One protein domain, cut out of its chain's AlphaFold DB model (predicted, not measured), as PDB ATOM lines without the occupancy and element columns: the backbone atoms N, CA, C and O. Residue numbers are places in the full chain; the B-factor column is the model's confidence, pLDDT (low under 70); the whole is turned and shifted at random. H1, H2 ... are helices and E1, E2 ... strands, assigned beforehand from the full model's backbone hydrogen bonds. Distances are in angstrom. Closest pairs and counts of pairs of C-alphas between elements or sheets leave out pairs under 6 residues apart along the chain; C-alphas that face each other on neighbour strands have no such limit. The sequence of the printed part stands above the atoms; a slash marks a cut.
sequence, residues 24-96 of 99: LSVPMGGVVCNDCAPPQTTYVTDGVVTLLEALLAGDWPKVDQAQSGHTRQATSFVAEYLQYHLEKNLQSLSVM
ATOM      1  N   LEU A  24     -17.762  -1.918  20.785       97.00
ATOM      2  CA  LEU A  24     -16.581  -1.081  20.966       97.00
ATOM      3  C   LEU A  24     -15.617  -1.698  21.978       97.00
ATOM      4  O   LEU A  24     -16.011  -2.129  23.063       97.00
ATOM      5  N   SER A  25     -14.334  -1.684  21.626       95.81
ATOM      6  CA  SER A  25     -13.227  -2.148  22.454       95.81
ATOM      7  C   SER A  25     -12.110  -1.111  22.460       95.81
ATOM      8  O   SER A  25     -11.406  -0.930  21.463       95.81
ATOM      9  N   VAL A  26     -11.913  -0.454  23.604       94.50
ATOM     10  CA  VAL A  26     -10.790   0.473  23.801       94.50
ATOM     11  C   VAL A  26      -9.438  -0.235  23.628       94.50
ATOM     12  O   VAL A  26      -8.643   0.236  22.814       94.50
ATOM     13  N   PRO A  27      -9.171  -1.394  24.269       92.31
ATOM     14  CA  PRO A  27      -7.881  -2.069  24.130       92.31
ATOM     15  C   PRO A  27      -7.567  -2.544  22.711       92.31
ATOM     16  O   PRO A  27      -6.399  -2.697  22.365       92.31
ATOM     17  N   MET A  28      -8.597  -2.837  21.911       93.06
ATOM     18  CA  MET A  28      -8.422  -3.385  20.563       93.06
ATOM     19  C   MET A  28      -8.468  -2.315  19.482       93.06
ATOM     20  O   MET A  28      -8.201  -2.629  18.328       93.06
ATOM     21  N   GLY A  29      -8.751  -1.062  19.836       92.44
ATOM     22  CA  GLY A  29      -8.609   0.032  18.892       92.44
ATOM     23  C   GLY A  29      -9.879   0.408  18.132       92.44
ATOM     24  O   GLY A  29      -9.743   1.029  17.090       92.44
ATOM     25  N   GLY A  30     -11.088   0.048  18.574       94.94
ATOM     26  CA  GLY A  30     -12.306   0.396  17.828       94.94
ATOM     27  C   GLY A  30     -13.396  -0.667  17.876       94.94
ATOM     28  O   GLY A  30     -13.583  -1.311  18.909       94.94
ATOM     29  N   VAL A  31     -14.134  -0.832  16.775       97.44
ATOM     30  CA  VAL A  31     -15.199  -1.841  16.691       97.44
ATOM     31  C   VAL A  31     -14.634  -3.252  16.551       97.44
ATOM     32  O   VAL A  31     -13.559  -3.454  15.981       97.44
ATOM     33  N   VAL A  32     -15.368  -4.249  17.041       97.69
ATOM     34  CA  VAL A  32     -15.078  -5.677  16.869       97.69
ATOM     35  C   VAL A  32     -16.348  -6.452  16.520       97.69
ATOM     36  O   VAL A  32     -17.444  -6.092  16.942       97.69
ATOM     37  N   CYS A  33     -16.208  -7.531  15.749       97.56
ATOM     38  CA  CYS A  33     -17.332  -8.418  15.444       97.56
ATOM     39  C   CYS A  33     -17.773  -9.218  16.681       97.56
ATOM     40  O   CYS A  33     -17.014  -9.346  17.646       97.56
ATOM     41  N   ASN A  34     -18.969  -9.814  16.623       96.19
ATOM     42  CA  ASN A  34     -19.532 -10.628  17.710       96.19
ATOM     43  C   ASN A  34     -18.573 -11.731  18.194       96.19
ATOM     44  O   ASN A  34     -18.391 -11.897  19.395       96.19
ATOM     45  N   ASP A  35     -17.897 -12.432  17.277       96.81
ATOM     46  CA  ASP A  35     -16.964 -13.517  17.624       96.81
ATOM     47  C   ASP A  35     -15.703 -13.014  18.338       96.81
ATOM     48  O   ASP A  35     -15.022 -13.748  19.058       96.81
ATOM     49  N   CYS A  36     -15.357 -11.745  18.117       97.12
ATOM     50  CA  CYS A  36     -14.162 -11.120  18.659       97.12
ATOM     51  C   CYS A  36     -14.433 -10.285  19.912       97.12
ATOM     52  O   CYS A  36     -13.453  -9.796  20.476       97.12
ATOM     53  N   ALA A  37     -15.693 -10.124  20.329       96.31
ATOM     54  CA  ALA A  37     -16.128  -9.263  21.425       96.31
ATOM     55  C   ALA A  37     -15.987  -9.954  22.803       96.31
ATOM     56  O   ALA A  37     -16.812 -10.801  23.153       96.31
ATOM     57  N   PRO A  38     -14.947  -9.647  23.613       91.31
ATOM     58  CA  PRO A  38     -14.868 -10.127  24.992       91.31
ATOM     59  C   PRO A  38     -15.893  -9.424  25.905       91.31
ATOM     60  O   PRO A  38     -16.386  -8.354  25.562       91.31
ATOM     61  N   PRO A  39     -16.143  -9.934  27.126       90.94
ATOM     62  CA  PRO A  39     -17.120  -9.351  28.053       90.94
ATOM     63  C   PRO A  39     -16.938  -7.858  28.372       90.94
ATOM     64  O   PRO A  39     -17.908  -7.198  28.729       90.94
ATOM     65  N   GLN A  40     -15.720  -7.314  28.255       88.88
ATOM     66  CA  GLN A  40     -15.453  -5.892  28.499       88.88
ATOM     67  C   GLN A  40     -15.818  -4.953  27.335       88.88
ATOM     68  O   GLN A  40     -15.608  -3.747  27.445       88.88
ATOM     69  N   THR A  41     -16.305  -5.467  26.202       95.81
ATOM     70  CA  THR A  41     -16.751  -4.602  25.101       95.81
ATOM     71  C   THR A  41     -18.092  -3.961  25.400       95.81
ATOM     72  O   THR A  41     -18.968  -4.578  26.002       95.81
ATOM     73  N   THR A  42     -18.283  -2.745  24.902       95.81
ATOM     74  CA  THR A  42     -19.543  -2.015  25.052       95.81
ATOM     75  C   THR A  42     -20.348  -2.088  23.763       95.81
ATOM     76  O   THR A  42     -19.840  -1.724  22.704       95.81
ATOM     77  N   TYR A  43     -21.606  -2.525  23.850       95.56
ATOM     78  CA  TYR A  43     -22.534  -2.437  22.723       95.56
ATOM     79  C   TYR A  43     -22.991  -0.989  22.518       95.56
ATOM     80  O   TYR A  43     -23.373  -0.311  23.478       95.56
ATOM     81  N   VAL A  44     -23.004  -0.529  21.269       96.31
ATOM     82  CA  VAL A  44     -23.470   0.807  20.883       96.31
ATOM     83  C   VAL A  44     -24.391   0.750  19.669       96.31
ATOM     84  O   VAL A  44     -24.353  -0.188  18.878       96.31
ATOM     85  N   THR A  45     -25.227   1.768  19.492       96.31
ATOM     86  CA  THR A  45     -26.074   1.879  18.297       96.31
ATOM     87  C   THR A  45     -25.251   2.267  17.066       96.31
ATOM     88  O   THR A  45     -24.184   2.874  17.184       96.31
ATOM     89  N   ASP A  46     -25.782   2.004  15.871       95.94
ATOM     90  CA  ASP A  46     -25.155   2.421  14.604       95.94
ATOM     91  C   ASP A  46     -24.897   3.928  14.553       95.94
ATOM     92  O   ASP A  46     -23.893   4.376  14.007       95.94
ATOM     93  N   GLY A  47     -25.778   4.724  15.166       97.06
ATOM     94  CA  GLY A  47     -25.629   6.174  15.236       97.06
ATOM     95  C   GLY A  47     -24.387   6.624  16.009       97.06
ATOM     96  O   GLY A  47     -23.817   7.664  15.687       97.06
ATOM     97  N   VAL A  48     -23.926   5.839  16.986       97.69
ATOM     98  CA  VAL A  48     -22.686   6.117  17.728       97.69
ATOM     99  C   VAL A  48     -21.468   5.780  16.885       97.69
ATOM    100  O   VAL A  48     -20.553   6.594  16.810       97.69
ATOM    101  N   VAL A  49     -21.469   4.628  16.207       97.19
ATOM    102  CA  VAL A  49     -20.383   4.245  15.284       97.19
ATOM    103  C   VAL A  49     -20.263   5.279  14.164       97.19
ATOM    104  O   VAL A  49     -19.190   5.823  13.930       97.19
ATOM    105  N   THR A  50     -21.398   5.653  13.575       96.69
ATOM    106  CA  THR A  50     -21.518   6.687  12.540       96.69
ATOM    107  C   THR A  50     -20.959   8.038  12.997       96.69
ATOM    108  O   THR A  50     -20.318   8.742  12.214       96.69
ATOM    109  N   LEU A  51     -21.208   8.422  14.254       97.69
ATOM    110  CA  LEU A  51     -20.664   9.646  14.841       97.69
ATOM    111  C   LEU A  51     -19.147   9.545  15.053       97.69
ATOM    112  O   LEU A  51     -18.425  10.486  14.739       97.69
ATOM    113  N   LEU A  52     -18.650   8.419  15.562       96.69
ATOM    114  CA  LEU A  52     -17.218   8.195  15.768       96.69
ATOM    115  C   LEU A  52     -16.436   8.209  14.444       96.69
ATOM    116  O   LEU A  52     -15.362   8.805  14.374       96.69
ATOM    117  N   GLU A  53     -16.998   7.636  13.379       95.75
ATOM    118  CA  GLU A  53     -16.464   7.742  12.018       95.75
ATOM    119  C   GLU A  53     -16.427   9.189  11.524       95.75
ATOM    120  O   GLU A  53     -15.410   9.629  10.990       95.75
ATOM    121  N   ALA A  54     -17.515   9.943  11.722       96.88
ATOM    122  CA  ALA A  54     -17.590  11.346  11.323       96.88
ATOM    123  C   ALA A  54     -16.538  12.198  12.049       96.88
ATOM    124  O   ALA A  54     -15.843  12.991  11.417       96.88
ATOM    125  N   LEU A  55     -16.364  11.984  13.358       95.44
ATOM    126  CA  LEU A  55     -15.323  12.633  14.158       95.44
ATOM    127  C   LEU A  55     -13.919  12.294  13.640       95.44
ATOM    128  O   LEU A  55     -13.089  13.189  13.502       95.44
ATOM    129  N   LEU A  56     -13.660  11.022  13.321       93.38
ATOM    130  CA  LEU A  56     -12.369  10.574  12.796       93.38
ATOM    131  C   LEU A  56     -12.066  11.169  11.411       93.38
ATOM    132  O   LEU A  56     -10.918  11.511  11.127       93.38
ATOM    133  N   ALA A  57     -13.087  11.305  10.563       94.56
ATOM    134  CA  ALA A  57     -12.980  11.886   9.226       94.56
ATOM    135  C   ALA A  57     -12.967  13.428   9.216       94.56
ATOM    136  O   ALA A  57     -12.627  14.025   8.196       94.56
ATOM    137  N   GLY A  58     -13.338  14.079  10.324       95.94
ATOM    138  CA  GLY A  58     -13.519  15.533  10.389       95.94
ATOM    139  C   GLY A  58     -14.789  16.037   9.687       95.94
ATOM    140  O   GLY A  58     -14.832  17.188   9.253       95.94
ATOM    141  N   ASP A  59     -15.818  15.194   9.559       97.56
ATOM    142  CA  ASP A  59     -17.112  15.527   8.948       97.56
ATOM    143  C   ASP A  59     -18.031  16.245   9.955       97.56
ATOM    144  O   ASP A  59     -18.979  15.680  10.507       97.56
ATOM    145  N   TRP A  60     -17.722  17.514  10.226       95.94
ATOM    146  CA  TRP A  60     -18.459  18.351  11.180       95.94
ATOM    147  C   TRP A  60     -19.959  18.503  10.876       95.94
ATOM    148  O   TRP A  60     -20.746  18.373  11.812       95.94
ATOM    149  N   PRO A  61     -20.406  18.674   9.612       97.50
ATOM    150  CA  PRO A  61     -21.836  18.703   9.300       97.50
ATOM    151  C   PRO A  61     -22.597  17.457   9.762       97.50
ATOM    152  O   PRO A  61     -23.763  17.557  10.150       97.50
ATOM    153  N   LYS A  62     -21.962  16.281   9.716       96.50
ATOM    154  CA  LYS A  62     -22.544  15.023  10.198       96.50
ATOM    155  C   LYS A  62     -22.490  14.912  11.723       96.50
ATOM    156  O   LYS A  62     -23.440  14.414  12.326       96.50
ATOM    157  N   VAL A  63     -21.425  15.412  12.351       97.56
ATOM    158  CA  VAL A  63     -21.300  15.502  13.819       97.56
ATOM    159  C   VAL A  63     -22.408  16.377  14.415       97.56
ATOM    160  O   VAL A  63     -23.046  15.971  15.386       97.56
ATOM    161  N   ASP A  64     -22.700  17.523  13.797       97.12
ATOM    162  CA  ASP A  64     -23.707  18.484  14.275       97.12
ATOM    163  C   ASP A  64     -25.146  17.933  14.248       97.12
ATOM    164  O   ASP A  64     -26.027  18.434  14.945       97.12
ATOM    165  N   GLN A  65     -25.397  16.876  13.470       96.94
ATOM    166  CA  GLN A  65     -26.703  16.213  13.366       96.94
ATOM    167  C   GLN A  65     -26.898  15.095  14.402       96.94
ATOM    168  O   GLN A  65     -27.968  14.479  14.459       96.94
ATOM    169  N   ALA A  66     -25.881  14.787  15.208       96.56
ATOM    170  CA  ALA A  66     -25.947  13.681  16.145       96.56
ATOM    171  C   ALA A  66     -26.955  13.926  17.275       96.56
ATOM    172  O   ALA A  66     -27.055  15.003  17.862       96.56
ATOM    173  N   GLN A  67     -27.682  12.869  17.633       97.19
ATOM    174  CA  GLN A  67     -28.558  12.891  18.797       97.19
ATOM    175  C   GLN A  67     -27.731  12.991  20.083       97.19
ATOM    176  O   GLN A  67     -26.685  12.354  20.211       97.19
ATOM    177  N   SER A  68     -28.246  13.712  21.080       94.75
ATOM    178  CA  SER A  68     -27.560  13.934  22.363       94.75
ATOM    179  C   SER A  68     -27.116  12.639  23.059       94.75
ATOM    180  O   SER A  68     -26.045  12.596  23.667       94.75
ATOM    181  N   GLY A  69     -27.902  11.563  22.931       95.69
ATOM    182  CA  GLY A  69     -27.545  10.232  23.430       95.69
ATOM    183  C   GLY A  69     -26.296   9.652  22.760       95.69
ATOM    184  O   GLY A  69     -25.417   9.138  23.456       95.69
ATOM    185  N   HIS A  70     -26.173   9.796  21.436       97.31
ATOM    186  CA  HIS A  70     -25.000   9.334  20.692       97.31
ATOM    187  C   HIS A  70     -23.757  10.141  21.068       97.31
ATOM    188  O   HIS A  70     -22.707   9.558  21.329       97.31
ATOM    189  N   THR A  71     -23.894  11.465  21.185       96.75
ATOM    190  CA  THR A  71     -22.801  12.356  21.596       96.75
ATOM    191  C   THR A  71     -22.257  11.981  22.968       96.75
ATOM    192  O   THR A  71     -21.042  11.897  23.146       96.75
ATOM    193  N   ARG A  72     -23.136  11.693  23.938       96.00
ATOM    194  CA  ARG A  72     -22.717  11.269  25.280       96.00
ATOM    195  C   ARG A  72     -21.907   9.973  25.238       96.00
ATOM    196  O   ARG A  72     -20.838   9.917  25.838       96.00
ATOM    197  N   GLN A  73     -22.393   8.954  24.529       95.00
ATOM    198  CA  GLN A  73     -21.716   7.657  24.463       95.00
ATOM    199  C   GLN A  73     -20.391   7.733  23.685       95.00
ATOM    200  O   GLN A  73     -19.387   7.189  24.142       95.00
ATOM    201  N   ALA A  74     -20.356   8.468  22.569       95.94
ATOM    202  CA  ALA A  74     -19.132   8.713  21.809       95.94
ATOM    203  C   ALA A  74     -18.084   9.471  22.641       95.94
ATOM    204  O   ALA A  74     -16.915   9.099  22.639       95.94
ATOM    205  N   THR A  75     -18.503  10.480  23.413       95.56
ATOM    206  CA  THR A  75     -17.610  11.241  24.307       95.56
ATOM    207  C   THR A  75     -16.988  10.340  25.372       95.56
ATOM    208  O   THR A  75     -15.780  10.403  25.589       95.56
ATOM    209  N   SER A  76     -17.788   9.475  26.007       94.38
ATOM    210  CA  SER A  76     -17.286   8.491  26.973       94.38
ATOM    211  C   SER A  76     -16.234   7.571  26.354       94.38
ATOM    212  O   SER A  76     -15.161   7.415  26.931       94.38
ATOM    213  N   PHE A  77     -16.504   7.024  25.164       94.56
ATOM    214  CA  PHE A  77     -15.551   6.159  24.469       94.56
ATOM    215  C   PHE A  77     -14.256   6.897  24.116       94.56
ATOM    216  O   PHE A  77     -13.178   6.387  24.390       94.56
ATOM    217  N   VAL A  78     -14.340   8.104  23.545       94.44
ATOM    218  CA  VAL A  78     -13.155   8.895  23.169       94.44
ATOM    219  C   VAL A  78     -12.303   9.222  24.397       94.44
ATOM    220  O   VAL A  78     -11.083   9.085  24.342       94.44
ATOM    221  N   ALA A  79     -12.924   9.607  25.513       94.19
ATOM    222  CA  ALA A  79     -12.205   9.890  26.752       94.19
ATOM    223  C   ALA A  79     -11.474   8.646  27.286       94.19
ATOM    224  O   ALA A  79     -10.282   8.716  27.575       94.19
ATOM    225  N   GLU A  80     -12.159   7.501  27.362       94.31
ATOM    226  CA  GLU A  80     -11.564   6.232  27.801       94.31
ATOM    227  C   GLU A  80     -10.449   5.766  26.849       94.31
ATOM    228  O   GLU A  80      -9.383   5.332  27.289       94.31
ATOM    229  N   TYR A  81     -10.664   5.918  25.541       92.81
ATOM    230  CA  TYR A  81      -9.703   5.573  24.500       92.81
ATOM    231  C   TYR A  81      -8.401   6.352  24.644       92.81
ATOM    232  O   TYR A  81      -7.314   5.765  24.631       92.81
ATOM    233  N   LEU A  82      -8.513   7.673  24.796       91.69
ATOM    234  CA  LEU A  82      -7.367   8.548  24.987       91.69
ATOM    235  C   LEU A  82      -6.666   8.238  26.306       91.69
ATOM    236  O   LEU A  82      -5.446   8.104  26.304       91.69
ATOM    237  N   GLN A  83      -7.408   8.045  27.400       91.56
ATOM    238  CA  GLN A  83      -6.822   7.690  28.693       91.56
ATOM    239  C   GLN A  83      -5.979   6.413  28.590       91.56
ATOM    240  O   GLN A  83      -4.798   6.426  28.935       91.56
ATOM    241  N   TYR A  84      -6.549   5.340  28.038       90.75
ATOM    242  CA  TYR A  84      -5.871   4.053  27.894       90.75
ATOM    243  C   TYR A  84      -4.569   4.163  27.096       90.75
ATOM    244  O   TYR A  84      -3.525   3.649  27.506       90.75
ATOM    245  N   HIS A  85      -4.615   4.823  25.936       87.25
ATOM    246  CA  HIS A  85      -3.442   4.892  25.075       87.25
ATOM    247  C   HIS A  85      -2.404   5.893  25.591       87.25
ATOM    248  O   HIS A  85      -1.211   5.652  25.417       87.25
ATOM    249  N   LEU A  86      -2.809   6.981  26.249       87.56
ATOM    250  CA  LEU A  86      -1.868   7.908  26.879       87.56
ATOM    251  C   LEU A  86      -1.142   7.243  28.052       87.56
ATOM    252  O   LEU A  86       0.084   7.286  28.095       87.56
ATOM    253  N   GLU A  87      -1.855   6.559  28.951       84.69
ATOM    254  CA  GLU A  87      -1.239   5.834  30.071       84.69
ATOM    255  C   GLU A  87      -0.244   4.776  29.592       84.69
ATOM    256  O   GLU A  87       0.889   4.720  30.077       84.69
ATOM    257  N   LYS A  88      -0.629   3.965  28.600       77.50
ATOM    258  CA  LYS A  88       0.266   2.943  28.047       77.50
ATOM    259  C   LYS A  88       1.517   3.525  27.400       77.50
ATOM    260  O   LYS A  88       2.596   2.963  27.575       77.50
ATOM    261  N   ASN A  89       1.390   4.628  26.666       66.88
ATOM    262  CA  ASN A  89       2.546   5.275  26.048       66.88
ATOM    263  C   ASN A  89       3.470   5.925  27.092       66.88
ATOM    264  O   ASN A  89       4.688   5.877  26.956       66.88
ATOM    265  N   LEU A  90       2.925   6.485  28.173       72.75
ATOM    266  CA  LEU A  90       3.744   7.018  29.266       72.75
ATOM    267  C   LEU A  90       4.515   5.907  30.004       72.75
ATOM    268  O   LEU A  90       5.681   6.090  30.363       72.75
ATOM    269  N   GLN A  91       3.901   4.731  30.174       66.31
ATOM    270  CA  GLN A  91       4.579   3.559  30.738       66.31
ATOM    271  C   GLN A  91       5.701   3.043  29.826       66.31
ATOM    272  O   GLN A  91       6.774   2.712  30.325       66.31
ATOM    273  N   SER A  92       5.493   2.995  28.507       62.59
ATOM    274  CA  SER A  92       6.510   2.491  27.573       62.59
ATOM    275  C   SER A  92       7.732   3.409  27.458       62.59
ATOM    276  O   SER A  92       8.845   2.906  27.321       62.59
ATOM    277  N   LEU A  93       7.559   4.730  27.592       63.03
ATOM    278  CA  LEU A  93       8.676   5.685  27.639       63.03
ATOM    279  C   LEU A  93       9.545   5.506  28.891       63.03
ATOM    280  O   LEU A  93      10.768   5.567  28.801       63.03
ATOM    281  N   SER A  94       8.931   5.213  30.040       60.28
ATOM    282  CA  SER A  94       9.648   4.993  31.308       60.28
ATOM    283  C   SER A  94      10.570   3.764  31.284       60.28
ATOM    284  O   SER A  94      11.504   3.676  32.075       60.28
ATOM    285  N   VAL A  95      10.328   2.809  30.379       59.56
ATOM    286  CA  VAL A  95      11.155   1.598  30.219       59.56
ATOM    287  C   VAL A  95      12.417   1.865  29.380       59.56
ATOM    288  O   VAL A  95      13.379   1.111  29.477       59.56
ATOM    289  N   MET A  96      12.455   2.943  28.586       55.66
ATOM    290  CA  MET A  96      13.591   3.272  27.710       55.66
ATOM    291  C   MET A  96      14.705   4.095  28.381       55.66
ATOM    292  O   MET A  96      15.760   4.250  27.777       55.66
TER     293      MET A  96
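What this domain is: This is residues 24 to 96 of the 99 residues of the protein "DNA repair protein RecO" of Micrococcus sp. (UniProt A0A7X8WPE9). One long helix, H3, makes the longest axis of the model; its first turns pack on the short helix H1, and its far end sticks out with residues 86 to 94. H1, with the four-residue helix H2 packed on it, sits near the beginning of H3, while the short strand E1 and the long loop of residues 33 to 45 make a loop-rich part away from H2. The printed part has 73 residues with one named strand and three named helices, in the order E1, H1, H2, H3, and its class is mostly helix. It is loose, with a radius of gyration of the C-alphas of 14.0 A, and only just elongated, spanning 44 by 30 by 18 A.

How they stand to each other: Strand E1, residues 30 to 32, pairs with no named strand. A long link of 13 residues leads from it to helix H1, residues 46 to 57; the two are apart, but only just, at 8.1 A. H1 touches helix H2, residues 60 to 63, with its residues 51 to 55 alone, and the closest C-alphas are those of Leu 51 and Val 63, 6.0 A apart. H1 also touches helix H3, residues 68 to 94. H1 touches H3 with its residues 47 to 52 alone, and H3 touches H1 with its residues 70 to 74 alone; the closest C-alphas are those of Val 48 and His 70, 4.9 A apart. H1 and H3 run the same way at a steep tilt of 53 degrees. H2 and H3 are apart, and so are E1 and H2, and E1 and H3. In H1 and H3 every pair of O i and N i+4 is within hydrogen-bond range; H2 is too short for such a pair, and its one pair of O i and N i+3 is within range.

Where its parts are: E1 begins at C-alpha 30, (-12.306, 0.396, 17.828), and is 6.7 A long from first to last C-alpha. H1 begins at C-alpha 46, (-25.155, 2.421, 14.604), and is 16.3 A long. H2 measures 4.8 A. H3, with 27 residues, is 39.3 A long and ends at C-alpha 94, (9.648, 4.993, 31.308).

The domain as a whole: The two C-alphas farthest apart are those of Gln 65 and Met 96, at 44.7 A. Residues 86 to 96, of which 86 to 94 belong to H3, stand free; the body without them has 62 residues and spans 33 by 23 by 19 A. The printed part has no cut. The link E1 to H1 is long, and the links H1 to H2 and H2 to H3 are tight. The mean pLDDT of the printed part is 91.3, and it is under 70 at residue 89 and residues 91 to 96.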